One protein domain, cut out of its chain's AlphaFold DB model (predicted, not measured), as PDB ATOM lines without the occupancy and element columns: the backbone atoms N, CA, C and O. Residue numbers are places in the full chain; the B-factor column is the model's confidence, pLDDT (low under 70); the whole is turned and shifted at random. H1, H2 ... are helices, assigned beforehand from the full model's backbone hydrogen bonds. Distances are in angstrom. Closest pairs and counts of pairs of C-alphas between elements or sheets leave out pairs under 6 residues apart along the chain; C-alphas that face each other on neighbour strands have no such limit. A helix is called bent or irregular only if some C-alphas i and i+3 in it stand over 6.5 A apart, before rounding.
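What this domain is: This is residues 2 to 61 of the 140 residues of an uncharacterized protein of Phytophthora fragariae (UniProt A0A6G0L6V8). Two helices, H1 and H2, follow each other nearly end to end in one slightly angled line, with a long narrow loop, residues 20 to 35, running out from their joint and back. After H2 the last stretch, residues 48 to 61, turns round and runs back past H2 on the side away from that loop, ending at Val 61 part of the way along the length of H1. The printed part has 60 residues with two named helices, H1 then H2, and no named strand; the class is all helix, though the helices hold 24 of the 60 residues. The whole is loose, with a radius of gyration of the C-alphas of 14.7 A, and flat, spanning 43 by 37 by 19 A.

How they stand to each other: H1, residues 8 to 19, touches H2, residues 36 to 47, with its residues 17 to 19 alone, and H2 touches H1 with residues 36 to 38 alone. The closest C-alphas of the two are those of Arg 18 and Leu 36, 4.7 A apart. Their centres are 19.5 A apart. They run the same way at a shallow tilt of 30 degrees. In the link between them, residues 20 to 21 pair with residues 33 to 34, antiparallel. In both helices every O i to N i+4 pair is within hydrogen-bond range.

Where its parts are: H1 measures 16.2 A from C-alpha 8 at (-3.166, -33.781, 43.115) to C-alpha 19 at (-18.675, -29.331, 41.221). H2 measures 16.1 A and ends at C-alpha 47 at (-35.326, -36.817, 31.220). Neither helix is bent.

The domain as a whole: The C-alphas farthest apart are those of Tyr 2 and Ser 50, 44.6 A. The printed part has no cut. The link from H1 to H2 is long, with 16 residues. Residues 2 to 10, of which 8 to 10 belong to H1, stand free, as do residues 46 to 51. The mean pLDDT of the printed part is 80.7; residues 2 to 5 and 22 to 32 are under 70.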
ATOM      1  N   TYR A   2       1.573 -29.555  26.044       50.22
ATOM      2  CA  TYR A   2       2.071 -30.341  27.180       50.22
ATOM      3  C   TYR A   2       0.880 -31.041  27.829       50.22
ATOM      4  O   TYR A   2      -0.122 -30.378  28.102       50.22
ATOM      5  N   GLU A   3       0.961 -32.352  28.030       57.25
ATOM      6  CA  GLU A   3      -0.064 -33.047  28.801       57.25
ATOM      7  C   GLU A   3       0.153 -32.773  30.284       57.25
ATOM      8  O   GLU A   3       1.280 -32.924  30.762       57.25
ATOM      9  N   PRO A   4      -0.884 -32.333  31.012       60.75
ATOM     10  CA  PRO A   4      -0.757 -32.113  32.439       60.75
ATOM     11  C   PRO A   4      -0.406 -33.436  33.122       60.75
ATOM     12  O   PRO A   4      -1.016 -34.471  32.853       60.75
ATOM     13  N   ILE A   5       0.586 -33.383  34.008       69.00
ATOM     14  CA  ILE A   5       0.878 -34.477  34.928       69.00
ATOM     15  C   ILE A   5      -0.396 -34.710  35.750       69.00
ATOM     16  O   ILE A   5      -0.967 -33.756  36.276       69.00
ATOM     17  N   ILE A   6      -0.862 -35.960  35.814       75.62
ATOM     18  CA  ILE A   6      -2.003 -36.347  36.652       75.62
ATOM     19  C   ILE A   6      -1.500 -36.379  38.096       75.62
ATOM     20  O   ILE A   6      -1.037 -37.404  38.590       75.62
ATOM     21  N   ASP A   7      -1.498 -35.209  38.720       80.44
ATOM     22  CA  ASP A   7      -1.126 -34.991  40.110       80.44
ATOM     23  C   ASP A   7      -2.334 -34.507  40.928       80.44
ATOM     24  O   ASP A   7      -3.449 -34.333  40.424       80.44
ATOM     25  N   ASP A   8      -2.115 -34.265  42.217       83.62
ATOM     26  CA  ASP A   8      -3.166 -33.781  43.115       83.62
ATOM     27  C   ASP A   8      -3.750 -32.430  42.665       83.62
ATOM     28  O   ASP A   8      -4.931 -32.150  42.885       83.62
ATOM     29  N   ALA A   9      -2.950 -31.587  42.002       84.75
ATOM     30  CA  ALA A   9      -3.419 -30.311  41.476       84.75
ATOM     31  C   ALA A   9      -4.353 -30.516  40.274       84.75
ATOM     32  O   ALA A   9      -5.384 -29.846  40.174       84.75
ATOM     33  N   TYR A  10      -4.043 -31.469  39.395       84.38
ATOM     34  CA  TYR A  10      -4.932 -31.881  38.315       84.38
ATOM     35  C   TYR A  10      -6.261 -32.423  38.851       84.38
ATOM     36  O   TYR A  10      -7.321 -31.992  38.389       84.38
ATOM     37  N   HIS A  11      -6.222 -33.306  39.855       88.25
ATOM     38  CA  HIS A  11      -7.435 -33.835  40.485       88.25
ATOM     39  C   HIS A  11      -8.300 -32.720  41.066       88.25
ATOM     40  O   HIS A  11      -9.492 -32.646  40.764       88.25
ATOM     41  N   LYS A  12      -7.694 -31.784  41.802       87.00
ATOM     42  CA  LYS A  12      -8.401 -30.622  42.347       87.00
ATOM     43  C   LYS A  12      -9.070 -29.782  41.253       87.00
ATOM     44  O   LYS A  12     -10.243 -29.439  41.373       87.00
ATOM     45  N   ASN A  13      -8.360 -29.494  40.163       86.62
ATOM     46  CA  ASN A  13      -8.924 -28.743  39.039       86.62
ATOM     47  C   ASN A  13     -10.121 -29.477  38.410       86.62
ATOM     48  O   ASN A  13     -11.128 -28.863  38.058       86.62
ATOM     49  N   MET A  14     -10.040 -30.801  38.277       88.56
ATOM     50  CA  MET A  14     -11.133 -31.611  37.736       88.56
ATOM     51  C   MET A  14     -12.330 -31.713  38.688       88.56
ATOM     52  O   MET A  14     -13.480 -31.723  38.239       88.56
ATOM     53  N   GLU A  15     -12.099 -31.706  40.000       89.19
ATOM     54  CA  GLU A  15     -13.167 -31.571  40.991       89.19
ATOM     55  C   GLU A  15     -13.883 -30.223  40.884       89.19
ATOM     56  O   GLU A  15     -15.114 -30.183  40.942       89.19
ATOM     57  N   GLU A  16     -13.154 -29.128  40.651       87.94
ATOM     58  CA  GLU A  16     -13.749 -27.812  40.381       87.94
ATOM     59  C   GLU A  16     -14.586 -27.822  39.094       87.94
ATOM     60  O   GLU A  16     -15.688 -27.275  39.070       87.94
ATOM     61  N   VAL A  17     -14.138 -28.503  38.034       87.25
ATOM     62  CA  VAL A  17     -14.936 -28.686  36.805       87.25
ATOM     63  C   VAL A  17     -16.222 -29.475  37.086       87.25
ATOM     64  O   VAL A  17     -17.299 -29.137  36.571       87.25
ATOM     65  N   ARG A  18     -16.146 -30.524  37.914       87.50
ATOM     66  CA  ARG A  18     -17.306 -31.348  38.277       87.50
ATOM     67  C   ARG A  18     -18.307 -30.576  39.129       87.50
ATOM     68  O   ARG A  18     -19.497 -30.562  38.807       87.50
ATOM     69  N   ASN A  19     -17.835 -29.964  40.207       86.62
ATOM     70  CA  ASN A  19     -18.675 -29.331  41.221       86.62
ATOM     71  C   ASN A  19     -19.114 -27.926  40.785       86.62
ATOM     72  O   ASN A  19     -20.231 -27.492  41.075       86.62
ATOM     73  N   GLY A  20     -18.286 -27.255  39.990       84.19
ATOM     74  CA  GLY A  20     -18.451 -25.863  39.617       84.19
ATOM     75  C   GLY A  20     -17.737 -24.917  40.573       84.19
ATOM     76  O   GLY A  20     -17.252 -25.312  41.633       84.19
ATOM     77  N   ILE A  21     -17.708 -23.642  40.195       79.00
ATOM     78  CA  ILE A  21     -17.099 -22.586  41.003       79.00
ATOM     79  C   ILE A  21     -18.206 -21.962  41.860       79.00
ATOM     80  O   ILE A  21     -19.168 -21.420  41.290       79.00
ATOM     81  N   PRO A  22     -18.118 -22.044  43.199       66.88
ATOM     82  CA  PRO A  22     -19.091 -21.416  44.077       66.88
ATOM     83  C   PRO A  22     -19.084 -19.895  43.890       66.88
ATOM     84  O   PRO A  22     -18.085 -19.302  43.487       66.88
ATOM     85  N   LYS A  23     -20.223 -19.258  44.172       66.81
ATOM     86  CA  LYS A  23     -20.312 -17.796  44.190       66.81
ATOM     87  C   LYS A  23     -19.370 -17.266  45.275       66.81
ATOM     88  O   LYS A  23     -19.429 -17.747  46.405       66.81
ATOM     89  N   GLY A  24     -18.512 -16.307  44.932       65.12
ATOM     90  CA  GLY A  24     -17.656 -15.655  45.918       65.12
ATOM     91  C   GLY A  24     -18.509 -14.853  46.899       65.12
ATOM     92  O   GLY A  24     -19.391 -14.111  46.472       65.12
ATOM     93  N   GLU A  25     -18.254 -14.987  48.203       60.88
ATOM     94  CA  GLU A  25     -19.001 -14.261  49.246       60.88
ATOM     95  C   GLU A  25     -18.887 -12.733  49.105       60.88
ATOM     96  O   GLU A  25     -19.803 -12.015  49.491       60.88
ATOM     97  N   ASN A  26     -17.803 -12.246  48.487       60.25
ATOM     98  CA  ASN A  26     -17.489 -10.820  48.340       60.25
ATOM     99  C   ASN A  26     -17.670 -10.278  46.915       60.25
ATOM    100  O   ASN A  26     -17.299  -9.138  46.654       60.25
ATOM    101  N   ASP A  27     -18.192 -11.086  45.990       59.34
ATOM    102  CA  ASP A  27     -18.265 -10.730  44.572       59.34
ATOM    103  C   ASP A  27     -19.701 -10.934  44.078       59.34
ATOM    104  O   ASP A  27     -20.079 -11.989  43.549       59.34
ATOM    105  N   GLU A  28     -20.541  -9.922  44.339       55.16
ATOM    106  CA  GLU A  28     -21.987  -9.948  44.076       55.16
ATOM    107  C   GLU A  28     -22.313 -10.219  42.599       55.16
ATOM    108  O   GLU A  28     -23.340 -10.846  42.307       55.16
ATOM    109  N   GLU A  29     -21.404  -9.825  41.700       55.03
ATOM    110  CA  GLU A  29     -21.481  -9.999  40.248       55.03
ATOM    111  C   GLU A  29     -21.099 -11.420  39.787       55.03
ATOM    112  O   GLU A  29     -21.495 -11.858  38.702       55.03
ATOM    113  N   SER A  30     -20.403 -12.200  40.627       57.50
ATOM    114  CA  SER A  30     -20.077 -13.589  40.306       57.50
ATOM    115  C   SER A  30     -21.340 -14.456  40.392       57.50
ATOM    116  O   SER A  30     -21.862 -14.793  41.456       57.50
ATOM    117  N   GLN A  31     -21.899 -14.834  39.246       58.75
ATOM    118  CA  GLN A  31     -22.869 -15.924  39.210       58.75
ATOM    119  C   GLN A  31     -22.082 -17.229  39.310       58.75
ATOM    120  O   GLN A  31     -21.376 -17.596  38.370       58.75
ATOM    121  N   GLY A  32     -22.167 -17.908  40.460       61.66
ATOM    122  CA  GLY A  32     -21.537 -19.215  40.658       61.66
ATOM    123  C   GLY A  32     -21.791 -20.124  39.452       61.66
ATOM    124  O   GLY A  32     -22.928 -20.281  38.995       61.66
ATOM    125  N   LYS A  33     -20.724 -20.684  38.882       70.69
ATOM    126  CA  LYS A  33     -20.811 -21.487  37.660       70.69
ATOM    127  C   LYS A  33     -21.114 -22.921  38.048       70.69
ATOM    128  O   LYS A  33     -20.268 -23.588  38.629       70.69
ATOM    129  N   LYS A  34     -22.308 -23.411  37.699       79.69
ATOM    130  CA  LYS A  34     -22.659 -24.828  37.878       79.69
ATOM    131  C   LYS A  34     -21.738 -25.697  37.019       79.69
ATOM    132  O   LYS A  34     -21.740 -25.543  35.799       79.69
ATOM    133  N   GLY A  35     -21.003 -26.605  37.657       87.38
ATOM    134  CA  GLY A  35     -20.151 -27.580  36.980       87.38
ATOM    135  C   GLY A  35     -20.950 -28.697  36.309       87.38
ATOM    136  O   GLY A  35     -22.182 -28.632  36.183       87.38
ATOM    137  N   LEU A  36     -20.245 -29.754  35.906       88.69
ATOM    138  CA  LEU A  36     -20.844 -30.929  35.268       88.69
ATOM    139  C   LEU A  36     -21.969 -31.550  36.115       88.69
ATOM    140  O   LEU A  36     -23.018 -31.895  35.571       88.69
ATOM    141  N   GLY A  37     -21.806 -31.625  37.439       87.06
ATOM    142  CA  GLY A  37     -22.830 -32.153  38.345       87.06
ATOM    143  C   GLY A  37     -24.148 -31.385  38.232       87.06
ATOM    144  O   GLY A  37     -25.209 -31.976  38.033       87.06
ATOM    145  N   GLY A  38     -24.078 -30.053  38.209       89.12
ATOM    146  CA  GLY A  38     -25.265 -29.220  38.035       89.12
ATOM    147  C   GLY A  38     -25.917 -29.373  36.657       89.12
ATOM    148  O   GLY A  38     -27.131 -29.183  36.537       89.12
ATOM    149  N   PHE A  39     -25.151 -29.679  35.602       90.31
ATOM    150  CA  PHE A  39     -25.716 -30.041  34.295       90.31
ATOM    151  C   PHE A  39     -26.465 -31.377  34.366       90.31
ATOM    152  O   PHE A  39     -27.624 -31.426  33.951       90.31
ATOM    153  N   ILE A  40     -25.850 -32.415  34.942       90.75
ATOM    154  CA  ILE A  40     -26.446 -33.755  35.080       90.75
ATOM    155  C   ILE A  40     -27.755 -33.683  35.874       90.75
ATOM    156  O   ILE A  40     -28.747 -34.273  35.458       90.75
ATOM    157  N   GLU A  41     -27.807 -32.906  36.957       90.25
ATOM    158  CA  GLU A  41     -29.036 -32.685  37.732       90.25
ATOM    159  C   GLU A  41     -30.174 -32.099  36.890       90.25
ATOM    160  O   GLU A  41     -31.309 -32.582  36.935       90.25
ATOM    161  N   ARG A  42     -29.883 -31.051  36.105       91.62
ATOM    162  CA  ARG A  42     -30.883 -30.415  35.233       91.62
ATOM    163  C   ARG A  42     -31.353 -31.375  34.152       91.62
ATOM    164  O   ARG A  42     -32.553 -31.469  33.912       91.62
ATOM    165  N   TRP A  43     -30.415 -32.080  33.527       93.25
ATOM    166  CA  TRP A  43     -30.711 -33.067  32.501       93.25
ATOM    167  C   TRP A  43     -31.578 -34.203  33.057       93.25
ATOM    168  O   TRP A  43     -32.654 -34.467  32.528       93.25
ATOM    169  N   HIS A  44     -31.200 -34.782  34.199       93.56
ATOM    170  CA  HIS A  44     -31.956 -35.836  34.870       93.56
ATOM    171  C   HIS A  44     -33.378 -35.396  35.236       93.56
ATOM    172  O   HIS A  44     -34.330 -36.144  35.022       93.56
ATOM    173  N   LYS A  45     -33.555 -34.178  35.769       92.94
ATOM    174  CA  LYS A  45     -34.884 -33.648  36.118       92.94
ATOM    175  C   LYS A  45     -35.828 -33.599  34.911       92.94
ATOM    176  O   LYS A  45     -37.026 -33.800  35.080       92.94
ATOM    177  N   VAL A  46     -35.298 -33.322  33.720       94.38
ATOM    178  CA  VAL A  46     -36.079 -33.269  32.477       94.38
ATOM    179  C   VAL A  46     -36.306 -34.668  31.906       94.38
ATOM    180  O   VAL A  46     -37.419 -34.986  31.500       94.38
ATOM    181  N   SER A  47     -35.272 -35.509  31.880       94.25
ATOM    182  CA  SER A  47     -35.326 -36.817  31.220       94.25
ATOM    183  C   SER A  47     -35.997 -37.908  32.057       94.25
ATOM    184  O   SER A  47     -36.634 -38.789  31.489       94.25
ATOM    185  N   MET A  48     -35.872 -37.870  33.388       94.00
ATOM    186  CA  MET A  48     -36.416 -38.889  34.298       94.00
ATOM    187  C   MET A  48     -36.954 -38.275  35.607       94.00
ATOM    188  O   MET A  48     -36.429 -38.556  36.693       94.00
ATOM    189  N   PRO A  49     -38.028 -37.463  35.546       89.06
ATOM    190  CA  PRO A  49     -38.519 -36.675  36.682       89.06
ATOM    191  C   PRO A  49     -38.969 -37.517  37.885       89.06
ATOM    192  O   PRO A  49     -38.900 -37.050  39.019       89.06
ATOM    193  N   SER A  50     -39.415 -38.752  37.652       92.31
ATOM    194  CA  SER A  50     -39.957 -39.642  38.689       92.31
ATOM    195  C   SER A  50     -38.895 -40.464  39.422       92.31
ATOM    196  O   SER A  50     -39.223 -41.213  40.338       92.31
ATOM    197  N   SER A  51     -37.631 -40.372  39.007       93.56
ATOM    198  CA  SER A  51     -36.531 -41.131  39.600       93.56
ATOM    199  C   SER A  51     -35.633 -40.225  40.440       93.56
ATOM    200  O   SER A  51     -35.640 -39.002  40.296       93.56
ATOM    201  N   LYS A  52     -34.868 -40.813  41.360       91.12
ATOM    202  CA  LYS A  52     -33.873 -40.073  42.139       91.12
ATOM    203  C   LYS A  52     -32.514 -40.239  41.474       91.12
ATOM    204  O   LYS A  52     -32.024 -41.362  41.379       91.12
ATOM    205  N   LEU A  53     -31.894 -39.124  41.099       90.25
ATOM    206  CA  LEU A  53     -30.517 -39.119  40.624       90.25
ATOM    207  C   LEU A  53     -29.592 -39.628  41.738       90.25
ATOM    208  O   LEU A  53     -29.616 -39.116  42.861       90.25
ATOM    209  N   ARG A  54     -28.784 -40.638  41.420       89.56
ATOM    210  CA  ARG A  54     -27.676 -41.104  42.255       89.56
ATOM    211  C   ARG A  54     -26.387 -40.829  41.494       89.56
ATOM    212  O   ARG A  54     -26.255 -41.266  40.357       89.56
ATOM    213  N   ILE A  55     -25.495 -40.060  42.105       85.62
ATOM    214  CA  ILE A  55     -24.149 -39.816  41.592       85.62
ATOM    215  C   ILE A  55     -23.202 -40.391  42.634       85.62
ATOM    216  O   ILE A  55     -23.183 -39.914  43.770       85.62
ATOM    217  N   ASP A  56     -22.453 -41.412  42.247       88.12
ATOM    218  CA  ASP A  56     -21.444 -42.014  43.109       88.12
ATOM    219  C   ASP A  56     -20.228 -41.073  43.277       88.12
ATOM    220  O   ASP A  56     -20.082 -40.083  42.537       88.12
ATOM    221  N   PRO A  57     -19.375 -41.311  44.292       86.94
ATOM    222  CA  PRO A  57     -18.121 -40.583  44.455       86.94
ATOM    223  C   PRO A  57     -17.249 -40.639  43.195       86.94
ATOM    224  O   PRO A  57     -17.405 -41.519  42.352       86.94
ATOM    225  N   ILE A  58     -16.332 -39.679  43.060       85.88
ATOM    226  CA  ILE A  58     -15.386 -39.677  41.942       85.88
ATOM    227  C   ILE A  58     -14.468 -40.888  42.083       85.88
ATOM    228  O   ILE A  58     -13.843 -41.076  43.124       85.88
ATOM    229  N   GLU A  59     -14.375 -41.667  41.013       87.62
ATOM    230  CA  GLU A  59     -13.372 -42.707  40.848       87.62
ATOM    231  C   GLU A  59     -12.369 -42.243  39.790       87.62
ATOM    232  O   GLU A  59     -12.747 -41.880  38.671       87.62
ATOM    233  N   TRP A  60     -11.090 -42.209  40.160       86.50
ATOM    234  CA  TRP A  60     -10.017 -41.813  39.255       86.50
ATOM    235  C   TRP A  60      -9.550 -43.019  38.453       86.50
ATOM    236  O   TRP A  60      -9.041 -43.999  38.993       86.50
ATOM    237  N   VAL A  61      -9.728 -42.934  37.139       83.06
ATOM    238  CA  VAL A  61      -9.338 -43.987  36.208       83.06
ATOM    239  C   VAL A  61      -7.899 -43.734  35.763       83.06
ATOM    240  O   VAL A  61      -7.637 -42.903  34.897       83.06
TER     241      VAL A  61